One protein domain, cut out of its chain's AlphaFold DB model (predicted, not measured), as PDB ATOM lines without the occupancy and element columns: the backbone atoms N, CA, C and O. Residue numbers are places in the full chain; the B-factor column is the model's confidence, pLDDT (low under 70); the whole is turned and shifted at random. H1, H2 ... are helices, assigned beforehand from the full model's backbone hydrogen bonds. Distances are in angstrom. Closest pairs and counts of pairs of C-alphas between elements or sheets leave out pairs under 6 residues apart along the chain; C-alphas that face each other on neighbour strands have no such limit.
ATOM      1  N   THR A  26     173.133 181.869 161.345       69.38
ATOM      2  CA  THR A  26     174.284 181.063 161.787       69.38
ATOM      3  C   THR A  26     175.237 180.770 160.638       69.38
ATOM      4  O   THR A  26     176.450 180.805 160.840       69.38
ATOM      5  N   ALA A  27     174.711 180.525 159.435       70.31
ATOM      6  CA  ALA A  27     175.520 180.273 158.245       70.31
ATOM      7  C   ALA A  27     176.333 181.513 157.834       70.31
ATOM      8  O   ALA A  27     177.548 181.411 157.653       70.31
ATOM      9  N   ASP A  28     175.696 182.687 157.773       74.00
ATOM     10  CA  ASP A  28     176.367 183.954 157.452       74.00
ATOM     11  C   ASP A  28     177.424 184.294 158.506       74.00
ATOM     12  O   ASP A  28     178.572 184.615 158.186       74.00
ATOM     13  N   LEU A  29     177.067 184.156 159.785       77.69
ATOM     14  CA  LEU A  29     177.978 184.423 160.889       77.69
ATOM     15  C   LEU A  29     179.140 183.421 160.928       77.69
ATOM     16  O   LEU A  29     180.258 183.810 161.255       77.69
ATOM     17  N   ALA A  30     178.916 182.146 160.597       80.50
ATOM     18  CA  ALA A  30     179.979 181.146 160.488       80.50
ATOM     19  C   ALA A  30     180.965 181.496 159.364       80.50
ATOM     20  O   ALA A  30     182.178 181.380 159.551       80.50
ATOM     21  N   LEU A  31     180.456 181.992 158.233       78.19
ATOM     22  CA  LEU A  31     181.263 182.461 157.108       78.19
ATOM     23  C   LEU A  31     182.136 183.660 157.509       78.19
ATOM     24  O   LEU A  31     183.347 183.653 157.273       78.19
ATOM     25  N   LEU A  32     181.551 184.644 158.199       82.06
ATOM     26  CA  LEU A  32     182.280 185.803 158.724       82.06
ATOM     27  C   LEU A  32     183.289 185.413 159.817       82.06
ATOM     28  O   LEU A  32     184.405 185.932 159.833       82.06
ATOM     29  N   LYS A  33     182.956 184.454 160.690       82.94
ATOM     30  CA  LYS A  33     183.870 183.908 161.711       82.94
ATOM     31  C   LYS A  33     185.088 183.225 161.108       82.94
ATOM     32  O   LYS A  33     186.202 183.430 161.591       82.94
ATOM     33  N   ALA A  34     184.885 182.428 160.062       84.19
ATOM     34  CA  ALA A  34     185.967 181.743 159.367       84.19
ATOM     35  C   ALA A  34     186.928 182.730 158.686       84.19
ATOM     36  O   ALA A  34     188.130 182.479 158.635       84.19
ATOM     37  N   ARG A  35     186.410 183.855 158.177       79.81
ATOM     38  CA  ARG A  35     187.191 184.812 157.376       79.81
ATOM     39  C   ARG A  35     187.724 186.024 158.122       79.81
ATOM     40  O   ARG A  35     188.699 186.613 157.664       79.81
ATOM     41  N   ARG A  36     187.090 186.416 159.227       85.19
ATOM     42  CA  ARG A  36     187.437 187.609 160.016       85.19
ATOM     43  C   ARG A  36     187.446 188.919 159.206       85.19
ATOM     44  O   ARG A  36     188.204 189.826 159.527       85.19
ATOM     45  N   SER A  37     186.616 189.009 158.165       86.88
ATOM     46  CA  SER A  37     186.430 190.202 157.320       86.88
ATOM     47  C   SER A  37     185.107 190.140 156.546       86.88
ATOM     48  O   SER A  37     184.564 189.052 156.322       86.88
ATOM     49  N   LEU A  38     184.596 191.303 156.140       83.50
ATOM     50  CA  LEU A  38     183.484 191.463 155.209       83.50
ATOM     51  C   LEU A  38     183.956 191.168 153.777       83.50
ATOM     52  O   LEU A  38     185.018 191.598 153.332       83.50
ATOM     53  N   LEU A  39     183.150 190.414 153.031       75.88
ATOM     54  CA  LEU A  39     183.450 189.922 151.681       75.88
ATOM     55  C   LEU A  39     183.146 190.985 150.610       75.88
ATOM     56  O   LEU A  39     182.401 190.731 149.667       75.88
ATOM     57  N   LEU A  40     183.696 192.191 150.765       84.12
ATOM     58  CA  LEU A  40     183.469 193.251 149.788       84.12
ATOM     59  C   LEU A  40     184.216 192.944 148.480       84.12
ATOM     60  O   LEU A  40     185.442 192.811 148.497       84.12
ATOM     61  N   PRO A  41     183.508 192.815 147.344       85.44
ATOM     62  CA  PRO A  41     184.144 192.727 146.038       85.44
ATOM     63  C   PRO A  41     184.799 194.065 145.664       85.44
ATOM     64  O   PRO A  41     184.672 195.062 146.376       85.44
ATOM     65  N   ASP A  42     185.495 194.115 144.526       84.25
ATOM     66  CA  ASP A  42     186.051 195.380 144.045       84.25
ATOM     67  C   ASP A  42     184.926 196.365 143.672       84.25
ATOM     68  O   ASP A  42     184.212 196.204 142.676       84.25
ATOM     69  N   GLY A  43     184.806 197.415 144.490       81.38
ATOM     70  CA  GLY A  43     183.853 198.513 144.341       81.38
ATOM     71  C   GLY A  43     183.981 199.293 143.028       81.38
ATOM     72  O   GLY A  43     183.036 199.958 142.618       81.38
ATOM     73  N   LYS A  44     185.132 199.216 142.347       82.56
ATOM     74  CA  LYS A  44     185.383 199.905 141.067       82.56
ATOM     75  C   LYS A  44     184.938 199.102 139.851       82.56
ATOM     76  O   LYS A  44     184.709 199.686 138.797       82.56
ATOM     77  N   THR A  45     184.818 197.783 139.988       79.06
ATOM     78  CA  THR A  45     184.391 196.874 138.912       79.06
ATOM     79  C   THR A  45     183.008 196.286 139.174       79.06
ATOM     80  O   THR A  45     182.656 195.236 138.633       79.06
ATOM     81  N   CYS A  46     182.223 196.924 140.041       67.88
ATOM     82  CA  CYS A  46     180.859 196.503 140.316       67.88
ATOM     83  C   CYS A  46     180.033 196.529 139.023       67.88
ATOM     84  O   CYS A  46     180.145 197.459 138.226       67.88
ATOM     85  N   ASN A  47     179.176 195.516 138.852       63.56
ATOM     86  CA  ASN A  47     178.158 195.388 137.799       63.56
ATOM     87  C   ASN A  47     178.551 194.703 136.468       63.56
ATOM     88  O   ASN A  47     177.668 194.466 135.647       63.56
ATOM     89  N   THR A  48     179.811 194.305 136.236       63.72
ATOM     90  CA  THR A  48     180.189 193.621 134.970       63.72
ATOM     91  C   THR A  48     180.272 192.093 135.054       63.72
ATOM     92  O   THR A  48     180.337 191.434 134.021       63.72
ATOM     93  N   THR A  49     180.279 191.507 136.254       66.62
ATOM     94  CA  THR A  49     180.541 190.065 136.478       66.62
ATOM     95  C   THR A  49     179.334 189.254 136.946       66.62
ATOM     96  O   THR A  49     179.429 188.035 137.057       66.62
ATOM     97  N   LEU A  50     178.199 189.900 137.208       72.00
ATOM     98  CA  LEU A  50     177.038 189.279 137.851       72.00
ATOM     99  C   LEU A  50     176.129 188.462 136.910       72.00
ATOM    100  O   LEU A  50     175.344 187.643 137.378       72.00
ATOM    101  N   GLY A  51     176.248 188.641 135.592       74.12
ATOM    102  CA  GLY A  51     175.403 187.949 134.612       74.12
ATOM    103  C   GLY A  51     173.965 188.486 134.553       74.12
ATOM    104  O   GLY A  51     173.681 189.600 134.985       74.12
ATOM    105  N   VAL A  52     173.055 187.706 133.960       71.44
ATOM    106  CA  VAL A  52     171.634 188.066 133.804       71.44
ATOM    107  C   VAL A  52     170.844 187.538 135.004       71.44
ATOM    108  O   VAL A  52     170.932 186.354 135.308       71.44
ATOM    109  N   CYS A  53     170.055 188.405 135.651       66.56
ATOM    110  CA  CYS A  53     169.281 188.103 136.868       66.56
ATOM    111  C   CYS A  53     170.129 187.558 138.038       66.56
ATOM    112  O   CYS A  53     169.874 186.447 138.504       66.56
ATOM    113  N   PRO A  54     171.133 188.315 138.513       68.81
ATOM    114  CA  PRO A  54     171.978 187.871 139.613       68.81
ATOM    115  C   PRO A  54     171.211 187.647 140.914       68.81
ATOM    116  O   PRO A  54     170.216 188.318 141.196       68.81
ATOM    117  N   ASP A  55     171.736 186.742 141.740       68.88
ATOM    118  CA  ASP A  55     171.227 186.536 143.092       68.88
ATOM    119  C   ASP A  55     171.316 187.842 143.915       68.88
ATOM    120  O   ASP A  55     172.313 188.569 143.818       68.88
ATOM    121  N   PRO A  56     170.331 188.143 144.785       69.50
ATOM    122  CA  PRO A  56     170.296 189.401 145.540       69.50
ATOM    123  C   PRO A  56     171.483 189.621 146.485       69.50
ATOM    124  O   PRO A  56     171.878 190.757 146.735       69.50
ATOM    125  N   VAL A  57     172.060 188.545 147.029       74.06
ATOM    126  CA  VAL A  57     173.173 188.633 147.987       74.06
ATOM    127  C   VAL A  57     174.459 189.147 147.316       74.06
ATOM    128  O   VAL A  57     175.042 190.101 147.829       74.06
ATOM    129  N   PRO A  58     174.908 188.595 146.173       75.94
ATOM    130  CA  PRO A  58     175.984 189.194 145.388       75.94
ATOM    131  C   PRO A  58     175.750 190.667 145.030       75.94
ATOM    132  O   PRO A  58     176.666 191.467 145.208       75.94
ATOM    133  N   ILE A  59     174.540 191.037 144.586       78.06
ATOM    134  CA  ILE A  59     174.195 192.438 144.266       78.06
ATOM    135  C   ILE A  59     174.433 193.338 145.483       78.06
ATOM    136  O   ILE A  59     175.141 194.334 145.375       78.06
ATOM    137  N   TYR A  60     173.921 192.945 146.653       79.69
ATOM    138  CA  TYR A  60     174.081 193.696 147.898       79.69
ATOM    139  C   TYR A  60     175.551 193.988 148.234       79.69
ATOM    140  O   TYR A  60     175.905 195.121 148.561       79.69
ATOM    141  N   TRP A  61     176.425 192.984 148.128       81.62
ATOM    142  CA  TRP A  61     177.848 193.172 148.410       81.62
ATOM    143  C   TRP A  61     178.527 194.110 147.404       81.62
ATOM    144  O   TRP A  61     179.381 194.905 147.800       81.62
ATOM    145  N   PHE A  62     178.134 194.061 146.129       85.06
ATOM    146  CA  PHE A  62     178.622 194.994 145.112       85.06
ATOM    147  C   PHE A  62     178.123 196.428 145.342       85.06
ATOM    148  O   PHE A  62     178.913 197.368 145.238       85.06
ATOM    149  N   ASP A  63     176.858 196.619 145.716       84.12
ATOM    150  CA  ASP A  63     176.319 197.944 146.039       84.12
ATOM    151  C   ASP A  63     177.039 198.550 147.248       84.12
ATOM    152  O   ASP A  63     177.425 199.723 147.239       84.12
ATOM    153  N   LEU A  64     177.297 197.729 148.270       86.94
ATOM    154  CA  LEU A  64     178.038 198.140 149.454       86.94
ATOM    155  C   LEU A  64     179.477 198.545 149.097       86.94
ATOM    156  O   LEU A  64     179.926 199.621 149.489       86.94
ATOM    157  N   ALA A  65     180.179 197.736 148.299       89.62
ATOM    158  CA  ALA A  65     181.532 198.045 147.841       89.62
ATOM    159  C   ALA A  65     181.583 199.317 146.976       89.62
ATOM    160  O   ALA A  65     182.457 200.167 147.169       89.62
ATOM    161  N   SER A  66     180.616 199.489 146.070       89.25
ATOM    162  CA  SER A  66     180.470 200.696 145.246       89.25
ATOM    163  C   SER A  66     180.263 201.941 146.102       89.25
ATOM    164  O   SER A  66     180.873 202.979 145.841       89.25
ATOM    165  N   ALA A  67     179.429 201.848 147.142       88.44
ATOM    166  CA  ALA A  67     179.154 202.956 148.048       88.44
ATOM    167  C   ALA A  67     180.397 203.368 148.851       88.44
ATOM    168  O   ALA A  67     180.663 204.563 148.987       88.44
ATOM    169  N   VAL A  68     181.183 202.397 149.329       91.19
ATOM    170  CA  VAL A  68     182.457 202.655 150.025       91.19
ATOM    171  C   VAL A  68     183.454 203.353 149.101       91.19
ATOM    172  O   VAL A  68     184.067 204.339 149.500       91.19
ATOM    173  N   VAL A  69     183.595 202.887 147.857       92.25
ATOM    174  CA  VAL A  69     184.506 203.506 146.882       92.25
ATOM    175  C   VAL A  69     184.042 204.907 146.481       92.25
ATOM    176  O   VAL A  69     184.865 205.811 146.355       92.25
ATOM    177  N   SER A  70     182.736 205.093 146.285       90.50
ATOM    178  CA  SER A  70     182.163 206.371 145.846       90.50
ATOM    179  C   SER A  70     182.207 207.441 146.938       90.50
ATOM    180  O   SER A  70     182.287 208.627 146.627       90.50
ATOM    181  N   ASN A  71     182.145 207.042 148.212       93.56
ATOM    182  CA  ASN A  71     182.230 207.949 149.350       93.56
ATOM    183  C   ASN A  71     183.031 207.320 150.510       93.56
ATOM    184  O   ASN A  71     182.431 206.823 151.471       93.56
ATOM    185  N   PRO A  72     184.374 207.362 150.448       92.06
ATOM    186  CA  PRO A  72     185.242 206.696 151.423       92.06
ATOM    187  C   PRO A  72     185.156 207.292 152.836       92.06
ATOM    188  O   PRO A  72     185.424 206.594 153.809       92.06
ATOM    189  N   ASP A  73     184.719 208.547 152.970       93.06
ATOM    190  CA  ASP A  73     184.509 209.210 154.266       93.06
ATOM    191  C   ASP A  73     183.044 209.148 154.742       93.06
ATOM    192  O   ASP A  73     182.679 209.675 155.805       93.06
ATOM    193  N   GLY A  74     182.186 208.503 153.949       89.06
ATOM    194  CA  GLY A  74     180.761 208.367 154.191       89.06
ATOM    195  C   GLY A  74     180.427 207.433 155.352       89.06
ATOM    196  O   GLY A  74     181.235 206.626 155.812       89.06
ATOM    197  N   ASN A  75     179.178 207.511 155.812       88.50
ATOM    198  CA  ASN A  75     178.699 206.688 156.925       88.50
ATOM    199  C   ASN A  75     178.835 205.185 156.643       88.50
ATOM    200  O   ASN A  75     179.224 204.442 157.536       88.50
ATOM    201  N   ILE A  76     178.573 204.746 155.408       86.50
ATOM    202  CA  ILE A  76     178.707 203.336 155.017       86.50
ATOM    203  C   ILE A  76     180.161 202.865 155.137       86.50
ATOM    204  O   ILE A  76     180.411 201.841 155.766       86.50
ATOM    205  N   ALA A  77     181.121 203.632 154.613       88.75
ATOM    206  CA  ALA A  77     182.544 203.304 154.703       88.75
ATOM    207  C   ALA A  77     183.031 203.210 156.155       88.75
ATOM    208  O   ALA A  77     183.734 202.266 156.516       88.75
ATOM    209  N   LYS A  78     182.574 204.122 157.021       89.69
ATOM    210  CA  LYS A  78     182.863 204.066 158.462       89.69
ATOM    211  C   LYS A  78     182.290 202.810 159.118       89.69
ATOM    212  O   LYS A  78     182.987 202.158 159.886       89.69
ATOM    213  N   GLN A  79     181.039 202.461 158.816       88.19
ATOM    214  CA  GLN A  79     180.389 201.280 159.392       88.19
ATOM    215  C   GLN A  79     181.045 199.973 158.923       88.19
ATOM    216  O   GLN A  79     181.260 199.078 159.738       88.19
ATOM    217  N   VAL A  80     181.438 199.891 157.647       89.81
ATOM    218  CA  VAL A  80     182.227 198.772 157.107       89.81
ATOM    219  C   VAL A  80     183.553 198.642 157.855       89.81
ATOM    220  O   VAL A  80     183.855 197.569 158.367       89.81
ATOM    221  N   ALA A  81     184.305 199.736 158.010       89.88
ATOM    222  CA  ALA A  81     185.587 199.717 158.713       89.88
ATOM    223  C   ALA A  81     185.453 199.275 160.183       89.88
ATOM    224  O   ALA A  81     186.295 198.532 160.695       89.88
ATOM    225  N   LEU A  82     184.383 199.699 160.867       89.12
ATOM    226  CA  LEU A  82     184.085 199.272 162.236       89.12
ATOM    227  C   LEU A  82     183.758 197.775 162.313       89.12
ATOM    228  O   LEU A  82     184.246 197.091 163.213       89.12
ATOM    229  N   ALA A  83     182.957 197.260 161.380       88.00
ATOM    230  CA  ALA A  83     182.624 195.842 161.321       88.00
ATOM    231  C   ALA A  83     183.841 194.973 160.972       88.00
ATOM    232  O   ALA A  83     184.065 193.967 161.640       88.00
ATOM    233  N   ASP A  84     184.671 195.383 160.011       89.19
ATOM    234  CA  ASP A  84     185.923 194.689 159.683       89.19
ATOM    235  C   ASP A  84     186.899 194.681 160.859       89.19
ATOM    236  O   ASP A  84     187.512 193.655 161.152       89.19
ATOM    237  N   THR A  85     186.996 195.794 161.591       91.62
ATOM    238  CA  THR A  85     187.809 195.858 162.812       91.62
ATOM    239  C   THR A  85     187.293 194.870 163.858       91.62
ATOM    240  O   THR A  85     188.076 194.089 164.398       91.62
ATOM    241  N   ALA A  86     185.980 194.837 164.111       86.62
ATOM    242  CA  ALA A  86     185.379 193.890 165.050       86.62
ATOM    243  C   ALA A  86     185.623 192.428 164.634       86.62
ATOM    244  O   ALA A  86     186.029 191.607 165.457       86.62
ATOM    245  N   LEU A  87     185.459 192.105 163.347       88.56
ATOM    246  CA  LEU A  87     185.715 190.771 162.800       88.56
ATOM    247  C   LEU A  87     187.187 190.359 162.934       88.56
ATOM    248  O   LEU A  87     187.467 189.235 163.358       88.56
ATOM    249  N   ALA A  88     188.121 191.265 162.636       88.50
ATOM    250  CA  ALA A  88     189.555 191.031 162.784       88.50
ATOM    251  C   ALA A  88     189.946 190.754 164.246       88.50
ATOM    252  O   ALA A  88     190.805 189.910 164.513       88.50
ATOM    253  N   TRP A  89     189.277 191.422 165.190       90.00
ATOM    254  CA  TRP A  89     189.479 191.263 166.633       90.00
ATOM    255  C   TRP A  89     188.735 190.052 167.217       90.00
ATOM    256  O   TRP A  89     188.945 189.698 168.376       90.00
ATOM    257  N   GLY A  90     187.889 189.388 166.423       84.94
ATOM    258  CA  GLY A  90     187.066 188.262 166.868       84.94
ATOM    259  C   GLY A  90     185.850 188.665 167.710       84.94
ATOM    260  O   GLY A  90     185.248 187.807 168.355       84.94
ATOM    261  N   ASP A  91     185.469 189.944 167.703       85.38
ATOM    262  CA  ASP A  91     184.262 190.447 168.360       85.38
ATOM    263  C   ASP A  91     183.030 190.229 167.471       85.38
ATOM    264  O   ASP A  91     182.491 191.146 166.854       85.38
ATOM    265  N   PHE A  92     182.576 188.977 167.397       76.62
ATOM    266  CA  PHE A  92     181.447 188.565 166.553       76.62
ATOM    267  C   PHE A  92     180.065 188.978 167.079       76.62
ATOM    268  O   PHE A  92     179.065 188.729 166.406       76.62
ATOM    269  N   ILE A  93     179.994 189.558 168.279       74.12
ATOM    270  CA  ILE A  93     178.750 190.048 168.894       74.12
ATOM    271  C   ILE A  93     178.628 191.572 168.819       74.12
ATOM    272  O   ILE A  93     177.622 192.127 169.267       74.12
ATOM    273  N   SER A  94     179.633 192.245 168.249       78.94
ATOM    274  CA  SER A  94     179.610 193.679 167.997       78.94
ATOM    275  C   SER A  94     178.324 194.084 167.285       78.94
ATOM    276  O   SER A  94     177.928 193.463 166.298       78.94
ATOM    277  N   GLN A  95     177.699 195.177 167.729       74.94
ATOM    278  CA  GLN A  95     176.480 195.703 167.102       74.94
ATOM    279  C   GLN A  95     176.681 196.094 165.631       74.94
ATOM    280  O   GLN A  95     175.695 196.250 164.919       74.94
ATOM    281  N   ASN A  96     177.930 196.218 165.172       76.94
ATOM    282  CA  ASN A  96     178.281 196.609 163.809       76.94
ATOM    283  C   ASN A  96     178.183 195.447 162.806       76.94
ATOM    284  O   ASN A  96     177.910 195.683 161.637       76.94
ATOM    285  N   ILE A  97     178.359 194.192 163.240       74.50
ATOM    286  CA  ILE A  97     178.350 193.016 162.346       74.50
ATOM    287  C   ILE A  97     176.937 192.670 161.847       74.50
ATOM    288  O   ILE A  97     176.780 192.427 160.650       74.50
ATOM    289  N   PRO A  98     175.882 192.691 162.692       73.31
ATOM    290  CA  PRO A  98     174.536 192.346 162.252       73.31
ATOM    291  C   PRO A  98     173.959 193.232 161.143       73.31
ATOM    292  O   PRO A  98     173.046 192.792 160.448       73.31
ATOM    293  N   TRP A  99     174.474 194.452 160.950       71.00
ATOM    294  CA  TRP A  99     174.069 195.332 159.845       71.00
ATOM    295  C   TRP A  99     174.420 194.769 158.468       71.00
ATOM    296  O   TRP A  99     173.748 195.106 157.494       71.00
ATOM    297  N   PHE A 100     175.439 193.911 158.404       77.62
ATOM    298  CA  PHE A 100     176.012 193.384 157.167       77.62
ATOM    299  C   PHE A 100     175.696 191.908 156.935       77.62
ATOM    300  O   PHE A 100     176.262 191.305 156.031       77.62
ATOM    301  N   LEU A 101     174.808 191.309 157.735       75.12
ATOM    302  CA  LEU A 101     174.328 189.947 157.504       75.12
ATOM    303  C   LEU A 101     173.297 189.975 156.364       75.12
ATOM    304  O   LEU A 101     172.201 190.516 156.561       75.12
ATOM    305  N   PRO A 102     173.600 189.407 155.179       62.00
ATOM    306  CA  PRO A 102     172.698 189.466 154.030       62.00
ATOM    307  C   PRO A 102     171.338 188.837 154.324       62.00
ATOM    308  O   PRO A 102     170.323 189.309 153.812       62.00
ATOM    309  N   THR A 103     171.284 187.837 155.208       59.66
ATOM    310  CA  THR A 103     170.026 187.218 155.645       59.66
ATOM    311  C   THR A 103     169.066 188.243 156.274       59.66
ATOM    312  O   THR A 103     167.859 188.174 156.029       59.66
ATOM    313  N   ARG A 104     169.566 189.296 156.940       60.84
ATOM    314  CA  ARG A 104     168.732 190.371 157.509       60.84
ATOM    315  C   ARG A 104     168.209 191.387 156.500       60.84
ATOM    316  O   ARG A 104     167.114 191.909 156.700       60.84
ATOM    317  N   GLN A 105     168.957 191.659 155.429       55.19
ATOM    318  CA  GLN A 105     168.604 192.702 154.455       55.19
ATOM    319  C   GLN A 105     167.965 192.156 153.169       55.19
ATOM    320  O   GLN A 105     167.021 192.749 152.657       55.19
TER     321      GLN A 105
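What this domain is: This is residues 26 to 105 of the 134 residues of an uncharacterized protein of Penicillium patulum (UniProt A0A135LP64). Two helices of equal residue count, H2 and H3, meet near their linked ends in a wide V, and parts of two long links fill the space between its arms. H1 lies across the mouth of the V by the far end of H3, the short H4 sits near the first residues of H2, and the link from H1 passes through the V before looping round the far side of H2. The printed part has 80 residues with four named helices, in the order H1, H2, H3, H4, and no named strand; the class is all helix. It is compact, with a radius of gyration of the C-alphas of 12.6 A and spans of 36 by 30 by 19 A.

How they stand to each other: H1, residues 26 to 35, is close to but not clearly touching H3, residues 75 to 89; the closest C-alphas, those of Lys 33 and Leu 87, are 7.2 A apart. Their lines are about perpendicular, at 75 degrees. H2, residues 56 to 70, is apart from H1. H2 touches H3 with residues 64 to 68 alone, and H3 touches H2 with residues 76 to 77 alone; the closest C-alphas, of Val 68 and Ala 77, are 4.7 A apart. Their lines are only just about perpendicular, at 70.2 degrees. H4, residues 102 to 105, is apart from H3 but close to H2, not clearly touching, with C-alphas 57 and 102 closest at 6.1 A. In H1, H2 and H3 every O i to N i+4 pair is within hydrogen-bond range; H4 is too short for one.

Where its parts are: H1 begins at C-alpha 26 (174.284, 181.063, 161.787) and measures 14.1 A. H2 measures 20.7 A and H3 21.2 A. H4, 5.2 A long, ends at C-alpha 105 (168.604, 192.702, 154.455).

The domain as a whole: The C-alphas of Val 52 and Trp 89 are the two farthest apart, at 37.5 A. The printed part has no cut. The links H1 to H2 and H3 to H4 are long, and H2 to H3 is tight. The pLDDT is under 70 at residues 26, 46 to 49, 53 to 56 and 102 to 105.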